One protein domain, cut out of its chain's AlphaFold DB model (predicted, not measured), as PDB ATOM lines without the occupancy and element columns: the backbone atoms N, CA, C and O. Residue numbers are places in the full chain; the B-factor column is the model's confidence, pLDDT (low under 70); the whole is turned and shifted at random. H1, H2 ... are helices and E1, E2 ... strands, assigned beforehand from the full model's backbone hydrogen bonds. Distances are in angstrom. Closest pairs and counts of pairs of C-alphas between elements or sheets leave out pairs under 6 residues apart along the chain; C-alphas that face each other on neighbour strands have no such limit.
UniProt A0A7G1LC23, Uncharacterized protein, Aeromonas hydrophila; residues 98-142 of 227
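Overview. This is residues 98 to 142 of the 227 residues of an uncharacterized protein of Aeromonas hydrophila (UniProt A0A7G1LC23). A two-stranded hairpin, E1 and E2, has the single helix H1 packed over one face, running lengthwise above both strands. A long loop, residues 113 to 125, lies at one end of this small slab, and the hairpin's turn, residues 131 to 136, lies at the other. The printed part has 45 residues, with one named helix and two named strands in the order H1, E1, E2; the sheet's order is E1 - E2, antiparallel. The class is mixed, helices and strands, although under half of the residues, 22 of 45, are in named elements. The whole is compact, with a radius of gyration of the C-alphas of 10.2 A, and its outline is elongated, with spans of 30 by 17 by 14 A.

Along the chain. Find C-alpha 126 at (99.903, 230.947, 242.592); from there E1, residues 126 to 130, runs 14.0 A. E2, residues 137 to 141, runs 13.5 A and ends at C-alpha 141, at (102.949, 232.988, 239.853). Look earlier for H1, residues 101 to 112, which begins at C-alpha 101, at (101.636, 232.765, 256.397), and is 16.6 A long.

Arrangement. Start with the hairpin of E1 and E2, antiparallel neighbours at 151 degrees between their directions. Look at N 127 and O 140, 2.9 A apart, and N 138 and O 129, 2.8 A apart, both within hydrogen-bond range. From the sheet go to H1: its closest C-alphas with E1 are those of Val 108 and Ala 126, 5.2 A apart. With E2 they are those of Ala 104 and Val 139, 6.1 A apart. In H1 every O i to N i+4 pair is within hydrogen-bond range.

Size, cuts and confidence. The two C-alphas farthest apart are those of Thr 122 and Glu 134, at 30.2 A. The link from H1 to E1 is long, with 13 residues; that from E1 to E2 is short, with 6. The printed part has no cut. Its mean pLDDT is 96.2, and no printed residue is under 70.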
ATOM      1  N   CYS A  98     102.804 239.600 252.234       98.12
ATOM      2  CA  CYS A  98     101.826 239.151 253.219       98.12
ATOM      3  C   CYS A  98     102.434 239.250 254.624       98.12
ATOM      4  O   CYS A  98     103.623 238.954 254.802       98.12
ATOM      5  N   ASP A  99     101.631 239.659 255.609       97.62
ATOM      6  CA  ASP A  99     102.108 239.948 256.966       97.62
ATOM      7  C   ASP A  99     102.348 238.692 257.804       97.62
ATOM      8  O   ASP A  99     103.058 238.753 258.806       97.62
ATOM      9  N   ASN A 100     101.761 237.575 257.386       97.75
ATOM     10  CA  ASN A 100     101.897 236.255 257.982       97.75
ATOM     11  C   ASN A 100     101.628 235.166 256.922       97.75
ATOM     12  O   ASN A 100     101.293 235.452 255.768       97.75
ATOM     13  N   GLU A 101     101.802 233.902 257.308       98.19
ATOM     14  CA  GLU A 101     101.636 232.765 256.397       98.19
ATOM     15  C   GLU A 101     100.168 232.543 256.015       98.19
ATOM     16  O   GLU A 101      99.871 232.176 254.880       98.19
ATOM     17  N   GLN A 102      99.235 232.809 256.932       98.31
ATOM     18  CA  GLN A 102      97.801 232.664 256.688       98.31
ATOM     19  C   GLN A 102      97.326 233.616 255.582       98.31
ATOM     20  O   GLN A 102      96.594 233.185 254.692       98.31
ATOM     21  N   ASP A 103      97.808 234.858 255.569       98.00
ATOM     22  CA  ASP A 103      97.547 235.825 254.497       98.00
ATOM     23  C   ASP A 103      98.070 235.324 253.144       98.00
ATOM     24  O   ASP A 103      97.413 235.497 252.115       98.00
ATOM     25  N   ALA A 104      99.237 234.671 253.133       98.44
ATOM     26  CA  ALA A 104      99.824 234.115 251.917       98.44
ATOM     27  C   ALA A 104      99.031 232.910 251.394       98.44
ATOM     28  O   ALA A 104      98.774 232.818 250.192       98.44
ATOM     29  N   ILE A 105      98.605 232.012 252.290       98.50
ATOM     30  CA  ILE A 105      97.737 230.875 251.963       98.50
ATOM     31  C   ILE A 105      96.413 231.381 251.384       98.50
ATOM     32  O   ILE A 105      96.006 230.936 250.309       98.50
ATOM     33  N   PHE A 106      95.787 232.353 252.052       98.06
ATOM     34  CA  PHE A 106      94.551 232.980 251.592       98.06
ATOM     35  C   PHE A 106      94.724 233.597 250.200       98.06
ATOM     36  O   PHE A 106      93.947 233.316 249.288       98.06
ATOM     37  N   ALA A 107      95.779 234.385 249.997       97.81
ATOM     38  CA  ALA A 107      96.056 235.005 248.711       97.81
ATOM     39  C   ALA A 107      96.277 233.979 247.589       97.81
ATOM     40  O   ALA A 107      95.754 234.157 246.488       97.81
ATOM     41  N   VAL A 108      97.007 232.889 247.854       98.44
ATOM     42  CA  VAL A 108      97.189 231.796 246.886       98.44
ATOM     43  C   VAL A 108      95.852 231.180 246.484       98.44
ATOM     44  O   VAL A 108      95.621 230.957 245.295       98.44
ATOM     45  N   GLU A 109      94.967 230.924 247.445       98.12
ATOM     46  CA  GLU A 109      93.638 230.384 247.164       98.12
ATOM     47  C   GLU A 109      92.818 231.338 246.285       98.12
ATOM     48  O   GLU A 109      92.297 230.916 245.250       98.12
ATOM     49  N   GLN A 110      92.780 232.629 246.636       97.75
ATOM     50  CA  GLN A 110      92.082 233.648 245.848       97.75
ATOM     51  C   GLN A 110      92.584 233.682 244.401       97.75
ATOM     52  O   GLN A 110      91.791 233.628 243.459       97.75
ATOM     53  N   TYR A 111      93.903 233.694 244.198       97.94
ATOM     54  CA  TYR A 111      94.479 233.698 242.856       97.94
ATOM     55  C   TYR A 111      94.176 232.424 242.062       97.94
ATOM     56  O   TYR A 111      93.856 232.519 240.878       97.94
ATOM     57  N   ARG A 112      94.216 231.242 242.685       97.50
ATOM     58  CA  ARG A 112      93.889 229.972 242.009       97.50
ATOM     59  C   ARG A 112      92.425 229.884 241.588       97.50
ATOM     60  O   ARG A 112      92.122 229.249 240.585       97.50
ATOM     61  N   GLN A 113      91.530 230.542 242.317       96.88
ATOM     62  CA  GLN A 113      90.105 230.615 241.985       96.88
ATOM     63  C   GLN A 113      89.780 231.709 240.957       96.88
ATOM     64  O   GLN A 113      88.641 231.813 240.514       96.88
ATOM     65  N   GLY A 114      90.762 232.528 240.568       95.81
ATOM     66  CA  GLY A 114      90.524 233.696 239.725       95.81
ATOM     67  C   GLY A 114      89.827 234.844 240.452       95.81
ATOM     68  O   GLY A 114      89.247 235.702 239.806       95.81
ATOM     69  N   ASN A 115      89.918 234.889 241.780       94.25
ATOM     70  CA  ASN A 115      89.452 235.983 242.632       94.25
ATOM     71  C   ASN A 115      90.637 236.824 243.136       94.25
ATOM     72  O   ASN A 115      90.653 237.315 244.261       94.25
ATOM     73  N   GLY A 116      91.683 236.947 242.319       88.31
ATOM     74  CA  GLY A 116      92.897 237.661 242.678       88.31
ATOM     75  C   GLY A 116      92.665 239.155 242.919       88.31
ATOM     76  O   GLY A 116      91.776 239.791 242.351       88.31
ATOM     77  N   PHE A 117      93.530 239.750 243.733       89.81
ATOM     78  CA  PHE A 117      93.412 241.155 244.116       89.81
ATOM     79  C   PHE A 117      93.656 242.114 242.944       89.81
ATOM     80  O   PHE A 117      94.423 241.816 242.022       89.81
ATOM     81  N   HIS A 118      93.068 243.312 243.033       84.31
ATOM     82  CA  HIS A 118      93.320 244.438 242.123       84.31
ATOM     83  C   HIS A 118      93.043 244.105 240.647       84.31
ATOM     84  O   HIS A 118      93.876 244.342 239.772       84.31
ATOM     85  N   GLY A 119      91.868 243.523 240.380       82.50
ATOM     86  CA  GLY A 119      91.378 243.252 239.023       82.50
ATOM     87  C   GLY A 119      91.928 241.975 238.380       82.50
ATOM     88  O   GLY A 119      91.808 241.798 237.169       82.50
ATOM     89  N   LYS A 120      92.542 241.073 239.156       87.44
ATOM     90  CA  LYS A 120      93.030 239.777 238.662       87.44
ATOM     91  C   LYS A 120      91.937 238.714 238.731       87.44
ATOM     92  O   LYS A 120      91.906 237.907 239.648       87.44
ATOM     93  N   THR A 121      91.078 238.698 237.716       90.50
ATOM     94  CA  THR A 121      89.872 237.853 237.672       90.50
ATOM     95  C   THR A 121      90.049 236.512 236.946       90.50
ATOM     96  O   THR A 121      89.077 235.891 236.523       90.50
ATOM     97  N   THR A 122      91.289 236.078 236.715       94.44
ATOM     98  CA  THR A 122      91.609 234.819 236.025       94.44
ATOM     99  C   THR A 122      92.427 233.923 236.945       94.44
ATOM    100  O   THR A 122      93.321 234.451 237.612       94.44
ATOM    101  N   PRO A 123      92.176 232.602 236.973       97.06
ATOM    102  CA  PRO A 123      93.000 231.660 237.721       97.06
ATOM    103  C   PRO A 123      94.491 231.806 237.400       97.06
ATOM    104  O   PRO A 123      94.871 231.900 236.233       97.06
ATOM    105  N   ILE A 124      95.327 231.825 238.436       97.19
ATOM    106  CA  ILE A 124      96.793 231.864 238.338       97.19
ATOM    107  C   ILE A 124      97.362 230.692 239.139       97.19
ATOM    108  O   ILE A 124      96.850 230.374 240.215       97.19
ATOM    109  N   ASN A 125      98.444 230.081 238.644       97.81
ATOM    110  CA  ASN A 125      99.204 229.048 239.349       97.81
ATOM    111  C   ASN A 125     100.006 229.654 240.518       97.81
ATOM    112  O   ASN A 125     101.235 229.673 240.538       97.81
ATOM    113  N   ALA A 126      99.297 230.233 241.485       98.12
ATOM    114  CA  ALA A 126      99.903 230.947 242.592       98.12
ATOM    115  C   ALA A 126     100.513 229.974 243.605       98.12
ATOM    116  O   ALA A 126      99.930 228.938 243.949       98.12
ATOM    117  N   VAL A 127     101.680 230.346 244.113       98.50
ATOM    118  CA  VAL A 127     102.402 229.702 245.212       98.50
ATOM    119  C   VAL A 127     102.985 230.790 246.115       98.50
ATOM    120  O   VAL A 127     102.999 231.967 245.746       98.50
ATOM    121  N   TYR A 128     103.466 230.424 247.302       98.50
ATOM    122  CA  TYR A 128     104.125 231.368 248.199       98.50
ATOM    123  C   TYR A 128     105.463 230.836 248.709       98.50
ATOM    124  O   TYR A 128     105.751 229.643 248.639       98.50
ATOM    125  N   ARG A 129     106.293 231.753 249.206       98.06
ATOM    126  CA  ARG A 129     107.537 231.470 249.930       98.06
ATOM    127  C   ARG A 129     107.769 232.532 250.997       98.06
ATOM    128  O   ARG A 129     107.279 233.654 250.860       98.06
ATOM    129  N   GLN A 130     108.548 232.209 252.025       97.88
ATOM    130  CA  GLN A 130     109.022 233.223 252.963       97.88
ATOM    131  C   GLN A 130     109.922 234.229 252.228       97.88
ATOM    132  O   GLN A 130     110.708 233.864 251.348       97.88
ATOM    133  N   SER A 131     109.759 235.511 252.542       96.94
ATOM    134  CA  SER A 131     110.589 236.582 251.998       96.94
ATOM    135  C   SER A 131     111.945 236.648 252.717       96.94
ATOM    136  O   SER A 131     112.155 235.982 253.727       96.94
ATOM    137  N   ALA A 132     112.859 237.491 252.231       96.19
ATOM    138  CA  ALA A 132     114.098 237.792 252.954       96.19
ATOM    139  C   ALA A 132     113.862 238.570 254.268       96.19
ATOM    140  O   ALA A 132     114.748 238.623 255.115       96.19
ATOM    141  N   ILE A 133     112.680 239.172 254.438       96.56
ATOM    142  CA  ILE A 133     112.234 239.779 255.692       96.56
ATOM    143  C   ILE A 133     111.542 238.690 256.514       96.56
ATOM    144  O   ILE A 133     110.558 238.087 256.068       96.56
ATOM    145  N   GLU A 134     112.061 238.443 257.715       96.81
ATOM    146  CA  GLU A 134     111.500 237.464 258.641       96.81
ATOM    147  C   GLU A 134     110.022 237.762 258.937       96.81
ATOM    148  O   GLU A 134     109.617 238.915 259.090       96.81
ATOM    149  N   GLY A 135     109.193 236.716 258.954       96.19
ATOM    150  CA  GLY A 135     107.750 236.827 259.176       96.19
ATOM    151  C   GLY A 135     106.926 237.338 257.986       96.19
ATOM    152  O   GLY A 135     105.704 237.268 258.046       96.19
ATOM    153  N   LYS A 136     107.547 237.800 256.891       98.06
ATOM    154  CA  LYS A 136     106.833 238.234 255.678       98.06
ATOM    155  C   LYS A 136     106.880 237.176 254.581       98.06
ATOM    156  O   LYS A 136     107.890 236.488 254.411       98.06
ATOM    157  N   PHE A 137     105.826 237.106 253.774       98.56
ATOM    158  CA  PHE A 137     105.686 236.107 252.709       98.56
ATOM    159  C   PHE A 137     105.447 236.753 251.345       98.56
ATOM    160  O   PHE A 137     104.785 237.784 251.225       98.56
ATOM    161  N   VAL A 138     105.993 236.131 250.300       98.38
ATOM    162  CA  VAL A 138     105.812 236.529 248.901       98.38
ATOM    163  C   VAL A 138     104.904 235.517 248.228       98.38
ATOM    164  O   VAL A 138     105.247 234.337 248.171       98.38
ATOM    165  N   VAL A 139     103.798 235.988 247.659       98.25
ATOM    166  CA  VAL A 139     102.958 235.209 246.744       98.25
ATOM    167  C   VAL A 139     103.405 235.509 245.319       98.25
ATOM    168  O   VAL A 139     103.668 236.662 244.979       98.25
ATOM    169  N   PHE A 140     103.538 234.490 244.481       98.00
ATOM    170  CA  PHE A 140     104.013 234.638 243.110       98.00
ATOM    171  C   PHE A 140     103.378 233.596 242.192       98.00
ATOM    172  O   PHE A 140     102.916 232.547 242.636       98.00
ATOM    173  N   ASP A 141     103.339 233.916 240.906       97.56
ATOM    174  CA  ASP A 141     102.949 232.988 239.853       97.56
ATOM    175  C   ASP A 141     104.085 231.982 239.613       97.56
ATOM    176  O   ASP A 141     105.210 232.386 239.308       97.56
ATOM    177  N   ALA A 142     103.810 230.688 239.774       97.88
ATOM    178  CA  ALA A 142     104.795 229.625 239.598       97.88
ATOM    179  C   ALA A 142     105.266 229.477 238.144       97.88
ATOM    180  O   ALA A 142     106.383 229.012 237.929       97.88
TER     181      ALA A 142